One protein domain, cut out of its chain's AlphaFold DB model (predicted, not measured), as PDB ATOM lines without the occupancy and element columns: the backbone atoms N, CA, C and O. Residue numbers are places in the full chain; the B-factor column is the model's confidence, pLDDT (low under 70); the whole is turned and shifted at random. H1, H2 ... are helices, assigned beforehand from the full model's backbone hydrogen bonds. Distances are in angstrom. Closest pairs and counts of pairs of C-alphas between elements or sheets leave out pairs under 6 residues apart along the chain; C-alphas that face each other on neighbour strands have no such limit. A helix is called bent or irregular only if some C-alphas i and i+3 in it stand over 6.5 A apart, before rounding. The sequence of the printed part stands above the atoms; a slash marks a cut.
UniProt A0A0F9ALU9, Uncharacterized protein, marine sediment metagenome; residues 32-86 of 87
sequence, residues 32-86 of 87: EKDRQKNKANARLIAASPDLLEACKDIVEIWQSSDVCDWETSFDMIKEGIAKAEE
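This is residues 32 to 86 of the 87 residues of an uncharacterized protein of marine sediment metagenome (UniProt A0A0F9ALU9). A long helical hairpin makes a rod: the long, bent helix H1 forms one side, and the shorter helix H2 folds back beside its arm H1b and reaches the near part of its arm H1a. The first residues of H1, 32 to 38, stick out past H2 at one end, and the loop of residues 64 to 69 makes the turn at the other. The printed part has 55 residues with two named helices, H1 then H2, and no named strand; the class is all helix. It is loose, with a radius of gyration of the C-alphas of 14.2 A, and spans 50 by 15 by 12 A.

H1, residues 32 to 63, was assigned as one helix by its hydrogen bonds but is bent, with C-alphas 46 and 49 standing 7.1 A apart. Its arm H1a, residues 32 to 46, begins at C-alpha 32 (1.713, 57.884, -20.359) and is 21.3 A long from first to last C-alpha. Its arm H1b, residues 49 to 63, is 21.4 A long and ends at C-alpha 63 (-17.494, 28.758, -49.501). H2, residues 70 to 85, is 22.6 A long and ends at C-alpha 85 (-11.209, 46.414, -27.054).

H1a and H1b stand at a steep tilt of 48 degrees. H1b and H2 form a helical hairpin and touch, closest at the C-alphas of Leu 51 and Gly 80, 5.0 A apart. They run opposite ways at a shallow tilt of 25 degrees. H1a touches H2 with residues 40 to 46 alone, and H2 touches H1a with residues 83 to 85 alone; the closest C-alphas are those of Leu 44 and Ala 84, 4.7 A apart. H1a and H2 run opposite ways at a shallow tilt of 28 degrees. In H1a, H1b and H2 every O i to N i+4 pair is within hydrogen-bond range.

The two C-alphas farthest apart are those of Glu 32 and Ser 65, at 50.4 A. The printed part has no cut, and the link from H1 to H2, six residues, is short. Residues 32 to 38 of H1 stand free. The mean pLDDT of the printed part is 74.5; residues 32 to 35, 38, 65 to 70 and 86 are under 70.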
ATOM      1  N   GLU A  32       3.010  58.509 -20.693       61.00
ATOM      2  CA  GLU A  32       1.713  57.884 -20.359       61.00
ATOM      3  C   GLU A  32       0.890  57.578 -21.631       61.00
ATOM      4  O   GLU A  32       0.161  56.586 -21.696       61.00
ATOM      5  N   LYS A  33       1.092  58.361 -22.703       60.81
ATOM      6  CA  LYS A  33       0.534  58.089 -24.038       60.81
ATOM      7  C   LYS A  33       1.023  56.769 -24.644       60.81
ATOM      8  O   LYS A  33       0.221  56.046 -25.241       60.81
ATOM      9  N   ASP A  34       2.296  56.426 -24.472       69.50
ATOM     10  CA  ASP A  34       2.862  55.174 -24.978       69.50
ATOM     11  C   ASP A  34       2.381  53.974 -24.160       69.50
ATOM     12  O   ASP A  34       2.199  52.888 -24.705       69.50
ATOM     13  N   ARG A  35       2.069  54.164 -22.874       68.62
ATOM     14  CA  ARG A  35       1.493  53.109 -22.029       68.62
ATOM     15  C   ARG A  35       0.112  52.667 -22.510       68.62
ATOM     16  O   ARG A  35      -0.117  51.464 -22.644       68.62
ATOM     17  N   GLN A  36      -0.790  53.608 -22.794       73.12
ATOM     18  CA  GLN A  36      -2.139  53.281 -23.279       73.12
ATOM     19  C   GLN A  36      -2.091  52.624 -24.663       73.12
ATOM     20  O   GLN A  36      -2.737  51.600 -24.889       73.12
ATOM     21  N   LYS A  37      -1.241  53.144 -25.557       72.19
ATOM     22  CA  LYS A  37      -0.990  52.552 -26.876       72.19
ATOM     23  C   LYS A  37      -0.429  51.131 -26.770       72.19
ATOM     24  O   LYS A  37      -0.886  50.234 -27.470       72.19
ATOM     25  N   ASN A  38       0.528  50.902 -25.873       67.81
ATOM     26  CA  ASN A  38       1.113  49.579 -25.666       67.81
ATOM     27  C   ASN A  38       0.110  48.596 -25.055       67.81
ATOM     28  O   ASN A  38       0.104  47.432 -25.448       67.81
ATOM     29  N   LYS A  39      -0.768  49.050 -24.149       72.81
ATOM     30  CA  LYS A  39      -1.849  48.214 -23.608       72.81
ATOM     31  C   LYS A  39      -2.829  47.801 -24.711       72.81
ATOM     32  O   LYS A  39      -3.136  46.619 -24.819       72.81
ATOM     33  N   ALA A  40      -3.248  48.737 -25.564       74.50
ATOM     34  CA  ALA A  40      -4.103  48.440 -26.714       74.50
ATOM     35  C   ALA A  40      -3.436  47.451 -27.689       74.50
ATOM     36  O   ALA A  40      -4.044  46.461 -28.085       74.50
ATOM     37  N   ASN A  41      -2.152  47.651 -28.003       70.69
ATOM     38  CA  ASN A  41      -1.396  46.727 -28.851       70.69
ATOM     39  C   ASN A  41      -1.282  45.325 -28.233       70.69
ATOM     40  O   ASN A  41      -1.376  44.335 -28.950       70.69
ATOM     41  N   ALA A  42      -1.086  45.224 -26.915       74.06
ATOM     42  CA  ALA A  42      -1.020  43.940 -26.224       74.06
ATOM     43  C   ALA A  42      -2.359  43.187 -26.287       74.06
ATOM     44  O   ALA A  42      -2.356  41.995 -26.589       74.06
ATOM     45  N   ARG A  43      -3.488  43.882 -26.075       73.38
ATOM     46  CA  ARG A  43      -4.837  43.306 -26.237       73.38
ATOM     47  C   ARG A  43      -5.063  42.806 -27.664       73.38
ATOM     48  O   ARG A  43      -5.481  41.670 -27.854       73.38
ATOM     49  N   LEU A  44      -4.686  43.604 -28.664       74.25
ATOM     50  CA  LEU A  44      -4.801  43.225 -30.075       74.25
ATOM     51  C   LEU A  44      -3.968  41.978 -30.419       74.25
ATOM     52  O   LEU A  44      -4.446  41.086 -31.116       74.25
ATOM     53  N   ILE A  45      -2.730  41.894 -29.922       79.25
ATOM     54  CA  ILE A  45      -1.867  40.719 -30.127       79.25
ATOM     55  C   ILE A  45      -2.467  39.482 -29.449       79.25
ATOM     56  O   ILE A  45      -2.466  38.410 -30.048       79.25
ATOM     57  N   ALA A  46      -2.999  39.625 -28.231       77.00
ATOM     58  CA  ALA A  46      -3.621  38.525 -27.498       77.00
ATOM     59  C   ALA A  46      -4.891  38.001 -28.188       77.00
ATOM     60  O   ALA A  46      -5.090  36.793 -28.230       77.00
ATOM     61  N   ALA A  47      -5.703  38.884 -28.775       78.00
ATOM     62  CA  ALA A  47      -6.910  38.521 -29.519       78.00
ATOM     63  C   ALA A  47      -6.635  38.016 -30.952       78.00
ATOM     64  O   ALA A  47      -7.529  37.477 -31.597       78.00
ATOM     65  N   SER A  48      -5.415  38.193 -31.477       85.56
ATOM     66  CA  SER A  48      -5.077  37.870 -32.875       85.56
ATOM     67  C   SER A  48      -5.296  36.398 -33.270       85.56
ATOM     68  O   SER A  48      -5.740  36.181 -34.397       85.56
ATOM     69  N   PRO A  49      -4.993  35.387 -32.428       81.31
ATOM     70  CA  PRO A  49      -5.295  33.990 -32.748       81.31
ATOM     71  C   PRO A  49      -6.800  33.740 -32.906       81.31
ATOM     72  O   PRO A  49      -7.214  33.251 -33.953       81.31
ATOM     73  N   ASP A  50      -7.599  34.167 -31.927       79.75
ATOM     74  CA  ASP A  50      -9.055  33.982 -31.903       79.75
ATOM     75  C   ASP A  50      -9.731  34.717 -33.077       79.75
ATOM     76  O   ASP A  50     -10.572  34.159 -33.779       79.75
ATOM     77  N   LEU A  51      -9.308  35.958 -33.357       76.88
ATOM     78  CA  LEU A  51      -9.786  36.739 -34.503       76.88
ATOM     79  C   LEU A  51      -9.445  36.074 -35.843       76.88
ATOM     80  O   LEU A  51     -10.239  36.126 -36.782       76.88
ATOM     81  N   LEU A  52      -8.258  35.466 -35.950       80.88
ATOM     82  CA  LEU A  52      -7.834  34.762 -37.156       80.88
ATOM     83  C   LEU A  52      -8.634  33.472 -37.371       80.88
ATOM     84  O   LEU A  52      -8.922  33.144 -38.519       80.88
ATOM     85  N   GLU A  53      -8.953  32.744 -36.302       81.56
ATOM     86  CA  GLU A  53      -9.794  31.543 -36.343       81.56
ATOM     87  C   GLU A  53     -11.216  31.896 -36.782       81.56
ATOM     88  O   GLU A  53     -11.652  31.432 -37.832       81.56
ATOM     89  N   ALA A  54     -11.849  32.868 -36.121       79.88
ATOM     90  CA  ALA A  54     -13.180  33.346 -36.491       79.88
ATOM     91  C   ALA A  54     -13.257  33.818 -37.959       79.88
ATOM     92  O   ALA A  54     -14.216  33.532 -38.673       79.88
ATOM     93  N   CYS A  55     -12.228  34.518 -38.452       81.69
ATOM     94  CA  CYS A  55     -12.177  34.949 -39.852       81.69
ATOM     95  C   CYS A  55     -12.054  33.782 -40.844       81.69
ATOM     96  O   CYS A  55     -12.559  33.888 -41.962       81.69
ATOM     97  N   LYS A  56     -11.362  32.695 -40.479       82.25
ATOM     98  CA  LYS A  56     -11.269  31.494 -41.323       82.25
ATOM     99  C   LYS A  56     -12.603  30.768 -41.376       82.25
ATOM    100  O   LYS A  56     -13.013  30.405 -42.474       82.25
ATOM    101  N   ASP A  57     -13.283  30.657 -40.239       81.81
ATOM    102  CA  ASP A  57     -14.587  30.002 -40.152       81.81
ATOM    103  C   ASP A  57     -15.589  30.686 -41.081       81.81
ATOM    104  O   ASP A  57     -16.185  30.027 -41.921       81.81
ATOM    105  N   ILE A  58     -15.684  32.021 -41.073       80.75
ATOM    106  CA  ILE A  58     -16.564  32.763 -42.001       80.75
ATOM    107  C   ILE A  58     -16.256  32.449 -43.469       80.75
ATOM    108  O   ILE A  58     -17.168  32.341 -44.288       80.75
ATOM    109  N   VAL A  59     -14.973  32.364 -43.833       82.38
ATOM    110  CA  VAL A  59     -14.569  32.082 -45.217       82.38
ATOM    111  C   VAL A  59     -14.980  30.668 -45.613       82.38
ATOM    112  O   VAL A  59     -15.468  30.479 -46.726       82.38
ATOM    113  N   GLU A  60     -14.816  29.696 -44.718       81.62
ATOM    114  CA  GLU A  60     -15.254  28.316 -44.927       81.62
ATOM    115  C   GLU A  60     -16.780  28.226 -45.033       81.62
ATOM    116  O   GLU A  60     -17.294  27.658 -45.998       81.62
ATOM    117  N   ILE A  61     -17.497  28.897 -44.127       73.38
ATOM    118  CA  ILE A  61     -18.952  29.047 -44.152       73.38
ATOM    119  C   ILE A  61     -19.422  29.587 -45.504       73.38
ATOM    120  O   ILE A  61     -20.294  28.999 -46.139       73.38
ATOM    121  N   TRP A  62     -18.822  30.685 -45.970       71.06
ATOM    122  CA  TRP A  62     -19.205  31.346 -47.216       71.06
ATOM    123  C   TRP A  62     -18.903  30.500 -48.462       71.06
ATOM    124  O   TRP A  62     -19.587  30.627 -49.476       71.06
ATOM    125  N   GLN A  63     -17.875  29.651 -48.403       77.19
ATOM    126  CA  GLN A  63     -17.494  28.758 -49.501       77.19
ATOM    127  C   GLN A  63     -18.288  27.448 -49.507       77.19
ATOM    128  O   GLN A  63     -18.453  26.842 -50.569       77.19
ATOM    129  N   SER A  64     -18.795  27.005 -48.356       70.06
ATOM    130  CA  SER A  64     -19.663  25.836 -48.265       70.06
ATOM    131  C   SER A  64     -21.080  26.191 -48.740       70.06
ATOM    132  O   SER A  64     -21.670  27.178 -48.318       70.06
ATOM    133  N   SER A  65     -21.651  25.403 -49.654       57.09
ATOM    134  CA  SER A  65     -23.040  25.587 -50.121       57.09
ATOM    135  C   SER A  65     -24.082  24.993 -49.160       57.09
ATOM    136  O   SER A  65     -25.245  24.857 -49.536       57.09
ATOM    137  N   ASP A  66     -23.662  24.608 -47.953       60.62
ATOM    138  CA  ASP A  66     -24.523  24.025 -46.929       60.62
ATOM    139  C   ASP A  66     -25.007  25.101 -45.954       60.62
ATOM    140  O   ASP A  66     -24.354  26.126 -45.755       60.62
ATOM    141  N   VAL A  67     -26.191  24.883 -45.377       56.91
ATOM    142  CA  VAL A  67     -26.857  25.822 -44.462       56.91
ATOM    143  C   VAL A  67     -25.956  26.065 -43.253       56.91
ATOM    144  O   VAL A  67     -25.913  25.266 -42.323       56.91
ATOM    145  N   CYS A  68     -25.205  27.157 -43.296       57.19
ATOM    146  CA  CYS A  68     -24.230  27.465 -42.271       57.19
ATOM    147  C   CYS A  68     -24.844  28.215 -41.095       57.19
ATOM    148  O   CYS A  68     -25.672  29.111 -41.274       57.19
ATOM    149  N   ASP A  69     -24.390  27.869 -39.895       67.12
ATOM    150  CA  ASP A  69     -24.733  28.547 -38.653       67.12
ATOM    151  C   ASP A  69     -23.949  29.863 -38.536       67.12
ATOM    152  O   ASP A  69     -22.914  29.968 -37.876       67.12
ATOM    153  N   TRP A  70     -24.440  30.879 -39.250       68.25
ATOM    154  CA  TRP A  70     -23.895  32.236 -39.216       68.25
ATOM    155  C   TRP A  70     -23.852  32.814 -37.797       68.25
ATOM    156  O   TRP A  70     -23.012  33.667 -37.523       68.25
ATOM    157  N   GLU A  71     -24.740  32.369 -36.904       74.31
ATOM    158  CA  GLU A  71     -24.857  32.891 -35.544       74.31
ATOM    159  C   GLU A  71     -23.594  32.574 -34.731       74.31
ATOM    160  O   GLU A  71     -22.960  33.492 -34.202       74.31
ATOM    161  N   THR A  72     -23.137  31.320 -34.775       73.19
ATOM    162  CA  THR A  72     -21.909  30.878 -34.093       73.19
ATOM    163  C   THR A  72     -20.662  31.623 -34.584       73.19
ATOM    164  O   THR A  72     -19.871  32.115 -33.775       73.19
ATOM    165  N   SER A  73     -20.480  31.788 -35.900       71.56
ATOM    166  CA  SER A  73     -19.318  32.530 -36.415       71.56
ATOM    167  C   SER A  73     -19.368  34.017 -36.077       71.56
ATOM    168  O   SER A  73     -18.331  34.604 -35.768       71.56
ATOM    169  N   PHE A  74     -20.547  34.647 -36.092       79.62
ATOM    170  CA  PHE A  74     -20.668  36.040 -35.661       79.62
ATOM    171  C   PHE A  74     -20.311  36.222 -34.185       79.62
ATOM    172  O   PHE A  74     -19.695  37.232 -33.839       79.62
ATOM    173  N   ASP A  75     -20.653  35.266 -33.327       83.00
ATOM    174  CA  ASP A  75     -20.334  35.345 -31.905       83.00
ATOM    175  C   ASP A  75     -18.832  35.192 -31.639       83.00
ATOM    176  O   ASP A  75     -18.268  36.003 -30.902       83.00
ATOM    177  N   MET A  76     -18.135  34.295 -32.343       76.50
ATOM    178  CA  MET A  76     -16.669  34.185 -32.249       76.50
ATOM    179  C   MET A  76     -15.946  35.474 -32.675       76.50
ATOM    180  O   MET A  76     -14.972  35.890 -32.041       76.50
ATOM    181  N   ILE A  77     -16.437  36.161 -33.714       81.44
ATOM    182  CA  ILE A  77     -15.890  37.466 -34.125       81.44
ATOM    183  C   ILE A  77     -16.118  38.511 -33.035       81.44
ATOM    184  O   ILE A  77     -15.194  39.253 -32.699       81.44
ATOM    185  N   LYS A  78     -17.340  38.593 -32.488       83.44
ATOM    186  CA  LYS A  78     -17.667  39.553 -31.424       83.44
ATOM    187  C   LYS A  78     -16.782  39.332 -30.204       83.44
ATOM    188  O   LYS A  78     -16.273  40.305 -29.661       83.44
ATOM    189  N   GLU A  79     -16.557  38.083 -29.805       82.94
ATOM    190  CA  GLU A  79     -15.667  37.755 -28.691       82.94
ATOM    191  C   GLU A  79     -14.217  38.164 -28.970       82.94
ATOM    192  O   GLU A  79     -13.566  38.757 -28.108       82.94
ATOM    193  N   GLY A  80     -13.709  37.900 -30.178       76.00
ATOM    194  CA  GLY A  80     -12.375  38.337 -30.588       76.00
ATOM    195  C   GLY A  80     -12.223  39.864 -30.585       76.00
ATOM    196  O   GLY A  80     -11.201  40.385 -30.135       76.00
ATOM    197  N   ILE A  81     -13.249  40.596 -31.035       79.94
ATOM    198  CA  ILE A  81     -13.276  42.066 -31.009       79.94
ATOM    199  C   ILE A  81     -13.335  42.573 -29.566       79.94
ATOM    200  O   ILE A  81     -12.532  43.426 -29.192       79.94
ATOM    201  N   ALA A  82     -14.209  42.007 -28.733       83.44
ATOM    202  CA  ALA A  82     -14.331  42.382 -27.328       83.44
ATOM    203  C   ALA A  82     -13.002  42.189 -26.580       83.44
ATOM    204  O   ALA A  82     -12.571  43.089 -25.868       83.44
ATOM    205  N   LYS A  83     -12.286  41.079 -26.813       74.19
ATOM    206  CA  LYS A  83     -10.939  40.846 -26.252       74.19
ATOM    207  C   LYS A  83      -9.902  41.875 -26.723       74.19
ATOM    208  O   LYS A  83      -8.960  42.181 -25.991       74.19
ATOM    209  N   ALA A  84     -10.043  42.404 -27.938       71.00
ATOM    210  CA  ALA A  84      -9.159  43.444 -28.461       71.00
ATOM    211  C   ALA A  84      -9.472  44.834 -27.868       71.00
ATOM    212  O   ALA A  84      -8.552  45.627 -27.643       71.00
ATOM    213  N   GLU A  85     -10.744  45.126 -27.585       77.56
ATOM    214  CA  GLU A  85     -11.209  46.414 -27.054       77.56
ATOM    215  C   GLU A  85     -11.113  46.498 -25.518       77.56
ATOM    216  O   GLU A  85     -10.602  47.486 -24.976       77.56
ATOM    217  N   GLU A  86     -11.501  45.438 -24.805       64.81
ATOM    218  CA  GLU A  86     -11.586  45.350 -23.345       64.81
ATOM    219  C   GLU A  86     -10.548  44.365 -22.775       64.81
ATOM    220  O   GLU A  86     -10.646  43.150 -22.919       64.81
TER     221      GLU A  86